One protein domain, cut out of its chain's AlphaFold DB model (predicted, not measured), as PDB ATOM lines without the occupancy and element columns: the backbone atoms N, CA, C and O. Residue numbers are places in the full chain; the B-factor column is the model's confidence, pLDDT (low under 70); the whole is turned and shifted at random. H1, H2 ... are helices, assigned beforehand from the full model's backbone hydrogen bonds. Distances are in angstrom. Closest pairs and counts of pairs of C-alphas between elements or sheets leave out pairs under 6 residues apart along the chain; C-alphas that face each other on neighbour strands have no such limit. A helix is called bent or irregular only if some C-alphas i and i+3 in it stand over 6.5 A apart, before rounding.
ATOM      1  N   GLU A  85      21.325   0.632  55.450       91.19
ATOM      2  CA  GLU A  85      19.931   0.248  55.252       91.19
ATOM      3  C   GLU A  85      19.004   1.459  55.317       91.19
ATOM      4  O   GLU A  85      18.174   1.639  54.423       91.19
ATOM      5  N   ARG A  86      19.196   2.334  56.310       93.19
ATOM      6  CA  ARG A  86      18.395   3.546  56.457       93.19
ATOM      7  C   ARG A  86      18.578   4.500  55.281       93.19
ATOM      8  O   ARG A  86      17.588   4.946  54.698       93.19
ATOM      9  N   ILE A  87      19.826   4.786  54.901       94.56
ATOM     10  CA  ILE A  87      20.124   5.654  53.751       94.56
ATOM     11  C   ILE A  87      19.530   5.059  52.469       94.56
ATOM     12  O   ILE A  87      18.954   5.778  51.656       94.56
ATOM     13  N   ASN A  88      19.621   3.743  52.295       92.38
ATOM     14  CA  ASN A  88      19.109   3.055  51.115       92.38
ATOM     15  C   ASN A  88      17.585   3.099  51.022       92.38
ATOM     16  O   ASN A  88      17.054   3.359  49.945       92.38
ATOM     17  N   ARG A  89      16.874   2.895  52.134       92.12
ATOM     18  CA  ARG A  89      15.411   3.038  52.191       92.12
ATOM     19  C   ARG A  89      14.974   4.459  51.872       92.12
ATOM     20  O   ARG A  89      14.105   4.657  51.021       92.12
ATOM     21  N   TRP A  90      15.663   5.437  52.453       94.75
ATOM     22  CA  TRP A  90      15.429   6.836  52.131       94.75
ATOM     23  C   TRP A  90      15.677   7.116  50.640       94.75
ATOM     24  O   TRP A  90      14.836   7.732  49.994       94.75
ATOM     25  N   LEU A  91      16.760   6.608  50.038       95.00
ATOM     26  CA  LEU A  91      17.010   6.760  48.597       95.00
ATOM     27  C   LEU A  91      15.894   6.145  47.744       95.00
ATOM     28  O   LEU A  91      15.425   6.787  46.805       95.00
ATOM     29  N   LEU A  92      15.429   4.941  48.087       92.56
ATOM     30  CA  LEU A  92      14.330   4.271  47.384       92.56
ATOM     31  C   LEU A  92      13.031   5.087  47.432       92.56
ATOM     32  O   LEU A  92      12.323   5.172  46.433       92.56
ATOM     33  N   ARG A  93      12.742   5.776  48.541       92.19
ATOM     34  CA  ARG A  93      11.588   6.687  48.660       92.19
ATOM     35  C   ARG A  93      11.647   7.881  47.693       92.19
ATOM     36  O   ARG A  93      10.606   8.460  47.352       92.19
ATOM     37  N   TRP A  94      12.845   8.278  47.271       93.94
ATOM     38  CA  TRP A  94      13.081   9.398  46.352       93.94
ATOM     39  C   TRP A  94      13.448   8.960  44.929       93.94
ATOM     40  O   TRP A  94      13.631   9.823  44.068       93.94
ATOM     41  N   ILE A  95      13.508   7.652  44.659       94.50
ATOM     42  CA  ILE A  95      14.009   7.121  43.387       94.50
ATOM     43  C   ILE A  95      13.116   7.454  42.186       94.50
ATOM     44  O   ILE A  95      13.608   7.622  41.078       94.50
ATOM     45  N   ASP A  96      11.818   7.649  42.421       94.19
ATOM     46  CA  ASP A  96      10.827   7.962  41.383       94.19
ATOM     47  C   ASP A  96      10.475   9.455  41.322       94.19
ATOM     48  O   ASP A  96       9.450   9.844  40.760       94.19
ATOM     49  N   LYS A  97      11.303  10.308  41.939       94.25
ATOM     50  CA  LYS A  97      11.047  11.747  42.089       94.25
ATOM     51  C   LYS A  97      12.155  12.578  41.420       94.25
ATOM     52  O   LYS A  97      12.896  13.260  42.130       94.25
ATOM     53  N   PRO A  98      12.257  12.569  40.075       94.00
ATOM     54  CA  PRO A  98      13.337  13.230  39.326       94.00
ATOM     55  C   PRO A  98      13.426  14.743  39.552       94.00
ATOM     56  O   PRO A  98      14.488  15.337  39.400       94.00
ATOM     57  N   HIS A  99      12.320  15.380  39.939       91.94
ATOM     58  CA  HIS A  99      12.257  16.827  40.155       91.94
ATOM     59  C   HIS A  99      12.424  17.234  41.628       91.94
ATOM     60  O   HIS A  99      12.452  18.424  41.943       91.94
ATOM     61  N   ALA A 100      12.531  16.271  42.550       93.62
ATOM     62  CA  ALA A 100      12.719  16.574  43.961       93.62
ATOM     63  C   ALA A 100      14.173  16.979  44.249       93.62
ATOM     64  O   ALA A 100      15.118  16.258  43.938       93.62
ATOM     65  N   ARG A 101      14.349  18.105  44.945       93.06
ATOM     66  CA  ARG A 101      15.665  18.595  45.395       93.06
ATOM     67  C   ARG A 101      16.130  17.977  46.720       93.06
ATOM     68  O   ARG A 101      17.177  18.349  47.234       93.06
ATOM     69  N   THR A 102      15.380  17.029  47.283       94.19
ATOM     70  CA  THR A 102      15.660  16.455  48.610       94.19
ATOM     71  C   THR A 102      17.005  15.734  48.676       94.19
ATOM     72  O   THR A 102      17.716  15.870  49.671       94.19
ATOM     73  N   ILE A 103      17.380  15.003  47.616       94.19
ATOM     74  CA  ILE A 103      18.670  14.298  47.575       94.19
ATOM     75  C   ILE A 103      19.825  15.296  47.608       94.19
ATOM     76  O   ILE A 103      20.739  15.139  48.411       94.19
ATOM     77  N   GLU A 104      19.749  16.355  46.806       94.75
ATOM     78  CA  GLU A 104      20.732  17.438  46.782       94.75
ATOM     79  C   GLU A 104      20.786  18.194  48.116       94.75
ATOM     80  O   GLU A 104      21.862  18.380  48.681       94.75
ATOM     81  N   ALA A 105      19.634  18.550  48.687       93.38
ATOM     82  CA  ALA A 105      19.566  19.252  49.967       93.38
ATOM     83  C   ALA A 105      20.222  18.453  51.107       93.38
ATOM     84  O   ALA A 105      20.966  19.015  51.915       93.38
ATOM     85  N   ILE A 106      20.000  17.134  51.156       93.38
ATOM     86  CA  ILE A 106      20.521  16.271  52.223       93.38
ATOM     87  C   ILE A 106      21.958  15.824  51.944       93.38
ATOM     88  O   ILE A 106      22.796  15.968  52.822       93.38
ATOM     89  N   SER A 107      22.310  15.395  50.733       94.44
ATOM     90  CA  SER A 107      23.665  14.900  50.419       94.44
ATOM     91  C   SER A 107      24.660  15.996  50.018       94.44
ATOM     92  O   SER A 107      25.860  15.827  50.182       94.44
ATOM     93  N   GLY A 108      24.185  17.136  49.511       94.06
ATOM     94  CA  GLY A 108      25.024  18.160  48.877       94.06
ATOM     95  C   GLY A 108      25.494  17.797  47.463       94.06
ATOM     96  O   GLY A 108      26.239  18.564  46.862       94.06
ATOM     97  N   ILE A 109      25.083  16.645  46.922       93.69
ATOM     98  CA  ILE A 109      25.400  16.241  45.552       93.69
ATOM     99  C   ILE A 109      24.331  16.808  44.613       93.69
ATOM    100  O   ILE A 109      23.156  16.496  44.809       93.69
ATOM    101  N   PRO A 110      24.705  17.594  43.587       93.06
ATOM    102  CA  PRO A 110      23.744  18.109  42.620       93.06
ATOM    103  C   PRO A 110      22.996  16.975  41.914       93.06
ATOM    104  O   PRO A 110      23.618  16.117  41.282       93.06
ATOM    105  N   THR A 111      21.666  16.987  42.005       91.88
ATOM    106  CA  THR A 111      20.820  16.090  41.212       91.88
ATOM    107  C   THR A 111      20.733  16.636  39.782       91.88
ATOM    108  O   THR A 111      20.450  17.831  39.619       91.88
ATOM    109  N   PRO A 112      20.949  15.811  38.741       91.94
ATOM    110  CA  PRO A 112      20.819  16.260  37.361       91.94
ATOM    111  C   PRO A 112      19.415  16.791  37.060       91.94
ATOM    112  O   PRO A 112      18.415  16.265  37.548       91.94
ATOM    113  N   HIS A 113      19.345  17.824  36.224       88.50
ATOM    114  CA  HIS A 113      18.092  18.221  35.598       88.50
ATOM    115  C   HIS A 113      17.939  17.444  34.293       88.50
ATOM    116  O   HIS A 113      18.797  17.528  33.416       88.50
ATOM    117  N   TRP A 114      16.875  16.656  34.190       90.44
ATOM    118  CA  TRP A 114      16.618  15.818  33.027       90.44
ATOM    119  C   TRP A 114      15.749  16.577  32.028       90.44
ATOM    120  O   TRP A 114      14.570  16.810  32.293       90.44
ATOM    121  N   GLU A 115      16.326  16.940  30.886       90.38
ATOM    122  CA  GLU A 115      15.587  17.499  29.752       90.38
ATOM    123  C   GLU A 115      15.271  16.377  28.754       90.38
ATOM    124  O   GLU A 115      16.200  15.706  28.290       90.38
ATOM    125  N   PRO A 116      13.986  16.118  28.448       90.81
ATOM    126  CA  PRO A 116      13.626  15.086  27.488       90.81
ATOM    127  C   PRO A 116      14.137  15.458  26.083       90.81
ATOM    128  O   PRO A 116      14.137  16.638  25.729       90.81
ATOM    129  N   PRO A 117      14.542  14.473  25.259       93.00
ATOM    130  CA  PRO A 117      14.878  14.709  23.856       93.00
ATOM    131  C   PRO A 117      13.730  15.400  23.114       93.00
ATOM    132  O   PRO A 117      12.565  15.108  23.381       93.00
ATOM    133  N   ALA A 118      14.050  16.281  22.162       92.44
ATOM    134  CA  ALA A 118      13.049  17.072  21.443       92.44
ATOM    135  C   ALA A 118      12.050  16.203  20.655       92.44
ATOM    136  O   ALA A 118      10.905  16.597  20.457       92.44
ATOM    137  N   GLU A 119      12.482  15.019  20.222       93.69
ATOM    138  CA  GLU A 119      11.678  14.055  19.473       93.69
ATOM    139  C   GLU A 119      10.837  13.136  20.374       93.69
ATOM    140  O   GLU A 119      10.043  12.341  19.867       93.69
ATOM    141  N   LEU A 120      11.015  13.198  21.701       94.00
ATOM    142  CA  LEU A 120      10.258  12.372  22.633       94.00
ATOM    143  C   LEU A 120       8.823  12.891  22.745       94.00
ATOM    144  O   LEU A 120       8.587  14.068  23.015       94.00
ATOM    145  N   ASP A 121       7.860  11.983  22.607       94.12
ATOM    146  CA  ASP A 121       6.461  12.272  22.900       94.12
ATOM    147  C   ASP A 121       6.326  12.820  24.341       94.12
ATOM    148  O   ASP A 121       6.731  12.133  25.289       94.12
ATOM    149  N   PRO A 122       5.738  14.019  24.538       92.25
ATOM    150  CA  PRO A 122       5.556  14.620  25.859       92.25
ATOM    151  C   PRO A 122       4.862  13.709  26.876       92.25
ATOM    152  O   PRO A 122       5.128  13.819  28.073       92.25
ATOM    153  N   THR A 123       4.006  12.785  26.430       94.19
ATOM    154  CA  THR A 123       3.329  11.822  27.314       94.19
ATOM    155  C   THR A 123       4.292  10.826  27.972       94.19
ATOM    156  O   THR A 123       3.986  10.290  29.037       94.19
ATOM    157  N   HIS A 124       5.481  10.623  27.396       94.12
ATOM    158  CA  HIS A 124       6.528   9.736  27.908       94.12
ATOM    159  C   HIS A 124       7.645  10.477  28.661       94.12
ATOM    160  O   HIS A 124       8.531   9.828  29.221       94.12
ATOM    161  N   ALA A 125       7.616  11.814  28.710       92.62
ATOM    162  CA  ALA A 125       8.684  12.622  29.299       92.62
ATOM    163  C   ALA A 125       8.910  12.337  30.796       92.62
ATOM    164  O   ALA A 125      10.056  12.224  31.231       92.62
ATOM    165  N   ASP A 126       7.837  12.161  31.577       92.06
ATOM    166  CA  ASP A 126       7.931  11.854  33.015       92.06
ATOM    167  C   ASP A 126       8.539  10.465  33.270       92.06
ATOM    168  O   ASP A 126       9.457  10.324  34.078       92.06
ATOM    169  N   THR A 127       8.084   9.444  32.538       94.81
ATOM    170  CA  THR A 127       8.646   8.086  32.625       94.81
ATOM    171  C   THR A 127      10.125   8.084  32.249       94.81
ATOM    172  O   THR A 127      10.943   7.538  32.985       94.81
ATOM    173  N   TRP A 128      10.488   8.771  31.162       95.62
ATOM    174  CA  TRP A 128      11.879   8.908  30.737       95.62
ATOM    175  C   TRP A 128      12.746   9.579  31.813       95.62
ATOM    176  O   TRP A 128      13.828   9.084  32.133       95.62
ATOM    177  N   ALA A 129      12.266  10.666  32.427       95.00
ATOM    178  CA  ALA A 129      12.987  11.357  33.493       95.00
ATOM    179  C   ALA A 129      13.153  10.476  34.743       95.00
ATOM    180  O   ALA A 129      14.222  10.470  35.355       95.00
ATOM    181  N   LYS A 130      12.125   9.699  35.112       95.56
ATOM    182  CA  LYS A 130      12.197   8.726  36.213       95.56
ATOM    183  C   LYS A 130      13.234   7.645  35.948       95.56
ATOM    184  O   LYS A 130      14.009   7.338  36.846       95.56
ATOM    185  N   ASP A 131      13.289   7.104  34.736       96.56
ATOM    186  CA  ASP A 131      14.265   6.070  34.384       96.56
ATOM    187  C   ASP A 131      15.700   6.605  34.449       96.56
ATOM    188  O   ASP A 131      16.548   6.004  35.112       96.56
ATOM    189  N   ARG A 132      15.954   7.802  33.903       97.00
ATOM    190  CA  ARG A 132      17.259   8.474  34.040       97.00
ATOM    191  C   ARG A 132      17.642   8.730  35.492       97.00
ATOM    192  O   ARG A 132      18.788   8.514  35.882       97.00
ATOM    193  N   HIS A 133      16.682   9.159  36.304       96.88
ATOM    194  CA  HIS A 133      16.907   9.421  37.721       96.88
ATOM    195  C   HIS A 133      17.196   8.146  38.520       96.88
ATOM    196  O   HIS A 133      18.112   8.134  39.344       96.88
ATOM    197  N   ARG A 134      16.478   7.051  38.240       96.56
ATOM    198  CA  ARG A 134      16.738   5.725  38.825       96.56
ATOM    199  C   ARG A 134      18.150   5.251  38.512       96.56
ATOM    200  O   ARG A 134      18.844   4.796  39.421       96.56
ATOM    201  N   ASP A 135      18.574   5.369  37.257       96.88
ATOM    202  CA  ASP A 135      19.911   4.957  36.830       96.88
ATOM    203  C   ASP A 135      20.993   5.805  37.502       96.88
ATOM    204  O   ASP A 135      21.910   5.257  38.115       96.88
ATOM    205  N   TRP A 136      20.817   7.127  37.535       96.94
ATOM    206  CA  TRP A 136      21.745   8.016  38.231       96.94
ATOM    207  C   TRP A 136      21.863   7.696  39.728       96.94
ATOM    208  O   TRP A 136      22.978   7.653  40.254       96.94
ATOM    209  N   ILE A 137      20.749   7.425  40.424       96.31
ATOM    210  CA  ILE A 137      20.777   7.020  41.840       96.31
ATOM    211  C   ILE A 137      21.521   5.697  42.013       96.31
ATOM    212  O   ILE A 137      22.319   5.579  42.943       96.31
ATOM    213  N   ARG A 138      21.293   4.704  41.145       95.50
ATOM    214  CA  ARG A 138      21.993   3.409  41.208       95.50
ATOM    215  C   ARG A 138      23.502   3.586  41.057       95.50
ATOM    216  O   ARG A 138      24.251   3.039  41.863       95.50
ATOM    217  N   GLU A 139      23.932   4.385  40.085       96.44
ATOM    218  CA  GLU A 139      25.346   4.667  39.809       96.44
ATOM    219  C   GLU A 139      26.018   5.485  40.922       96.44
ATOM    220  O   GLU A 139      27.192   5.281  41.227       96.44
ATOM    221  N   ASN A 140      25.279   6.395  41.563       95.81
ATOM    222  CA  ASN A 140      25.821   7.314  42.568       95.81
ATOM    223  C   ASN A 140      25.505   6.902  44.011       95.81
ATOM    224  O   ASN A 140      25.853   7.635  44.936       95.81
ATOM    225  N   ARG A 141      24.885   5.738  44.237       95.12
ATOM    226  CA  ARG A 141      24.387   5.304  45.554       95.12
ATOM    227  C   ARG A 141      25.440   5.397  46.656       95.12
ATOM    228  O   ARG A 141      25.179   6.003  47.692       95.12
ATOM    229  N   HIS A 142      26.628   4.841  46.421       93.75
ATOM    230  CA  HIS A 142      27.728   4.869  47.391       93.75
ATOM    231  C   HIS A 142      28.206   6.293  47.665       93.75
ATOM    232  O   HIS A 142      28.287   6.709  48.815       93.75
ATOM    233  N   ARG A 143      28.407   7.082  46.606       95.06
ATOM    234  CA  ARG A 143      28.818   8.483  46.718       95.06
ATOM    235  C   ARG A 143      27.806   9.312  47.515       95.06
ATOM    236  O   ARG A 143      28.207  10.143  48.324       95.06
ATOM    237  N   ILE A 144      26.508   9.095  47.298       95.62
ATOM    238  CA  ILE A 144      25.441   9.770  48.046       95.62
ATOM    239  C   ILE A 144      25.473   9.355  49.518       95.62
ATOM    240  O   ILE A 144      25.412  10.227  50.383       95.62
ATOM    241  N   ALA A 145      25.613   8.062  49.813       94.69
ATOM    242  CA  ALA A 145      25.706   7.572  51.186       94.69
ATOM    243  C   ALA A 145      26.928   8.143  51.926       94.69
ATOM    244  O   ALA A 145      26.789   8.654  53.039       94.69
ATOM    245  N   ASP A 146      28.095   8.147  51.282       93.81
ATOM    246  CA  ASP A 146      29.324   8.719  51.836       93.81
ATOM    247  C   ASP A 146      29.183  10.221  52.083       93.81
ATOM    248  O   ASP A 146      29.589  10.720  53.133       93.81
ATOM    249  N   ALA A 147      28.551  10.953  51.161       93.88
ATOM    250  CA  ALA A 147      28.311  12.382  51.322       93.88
ATOM    251  C   ALA A 147      27.362  12.681  52.493       93.88
ATOM    252  O   ALA A 147      27.634  13.584  53.281       93.88
ATOM    253  N   ILE A 148      26.288  11.898  52.655       94.12
ATOM    254  CA  ILE A 148      25.362  12.015  53.793       94.12
ATOM    255  C   ILE A 148      26.107  11.800  55.113       94.12
ATOM    256  O   ILE A 148      25.945  12.586  56.047       94.12
ATOM    257  N   ARG A 149      26.977  10.786  55.181       92.88
ATOM    258  CA  ARG A 149      27.766  10.510  56.387       92.88
ATOM    259  C   ARG A 149      28.860  11.539  56.646       92.88
ATOM    260  O   ARG A 149      29.131  11.879  57.793       92.88
ATOM    261  N   GLY A 150      29.476  12.059  55.590       85.94
ATOM    262  CA  GLY A 150      30.532  13.064  55.664       85.94
ATOM    263  C   GLY A 150      30.031  14.475  55.990       85.94
ATOM    264  O   GLY A 150      30.833  15.334  56.355       85.94
ATOM    265  N   LYS A 151      28.718  14.733  55.901       69.12
ATOM    266  CA  LYS A 151      28.144  16.083  56.029       69.12
ATOM    267  C   LYS A 151      28.200  16.687  57.436       69.12
ATOM    268  O   LYS A 151      27.843  17.849  57.611       69.12
TER     269      LYS A 151
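This is residues 85 to 151 of the 167 residues of an uncharacterized protein of Rhodococcus sp. P27 (UniProt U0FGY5). A long, bent helix, H3, makes the frame: its first arm, H3a, runs along the longest axis, and at the bend the second arm, H3b, turns off at a wide angle. The short helices H1 and H2 gather at the H3b end, while residues 108 to 121 run back beside H3a to the other end. The printed part has 67 residues with three named helices, in the order H1, H2, H3, and no named strand; it is all helix. It is only just compact, close to loose, with a radius of gyration of the C-alphas of 12.7 A and spans of 41 by 19 by 17 A.

Find C-alpha 122 at (5.556, 14.620, 25.859), where H3, residues 122 to 150, begins. By its hydrogen bonds it was assigned as one helix, but it is bent: C-alphas 139 and 142 are 7.9 A apart. H3a, residues 122 to 139, is 26.2 A long and irregular, with C-alphas 123 and 126 7.3 A apart. H3b, residues 142 to 150, runs 12.0 A to C-alpha 150 at (30.532, 13.064, 55.664). Look back to C-alpha 85 at (19.931, 0.248, 55.252) for H1, residues 85 to 94, 14.5 A long; H2 holds residues 102 to 107 and is 8.4 A long.

H3a and H3b stand at a steep tilt of 67 degrees, only just short of about perpendicular. H2 touches H3b, the closest C-alphas being those of Ser 107 and Ile 148 at 4.8 A. H1 and H2 form a helical hairpin and only just touch, with 3 pairs of C-alphas within 8 A, the closest those of Trp 94 and Ile 103 at 7.5 A. H1 is close to H3a but not clearly touching, the closest C-alphas being those of Leu 91 and Ile 137 at 7.7 A, with a shallow tilt of 16 degrees, opposite ways. H2 and H3a are apart. In H1, H2 and H3b every O i to N i+4 pair is within hydrogen-bond range; in H3a 12 of 14 are.

Look to the C-alphas of Glu 119 and Gly 150 for the two farthest apart, 40.8 A. The printed part has no cut. The link from H1 to H2 is short, and that from H2 to H3 is long, with 14 residues. The mean pLDDT of the printed part is 93.4, and residue 151 is under 70.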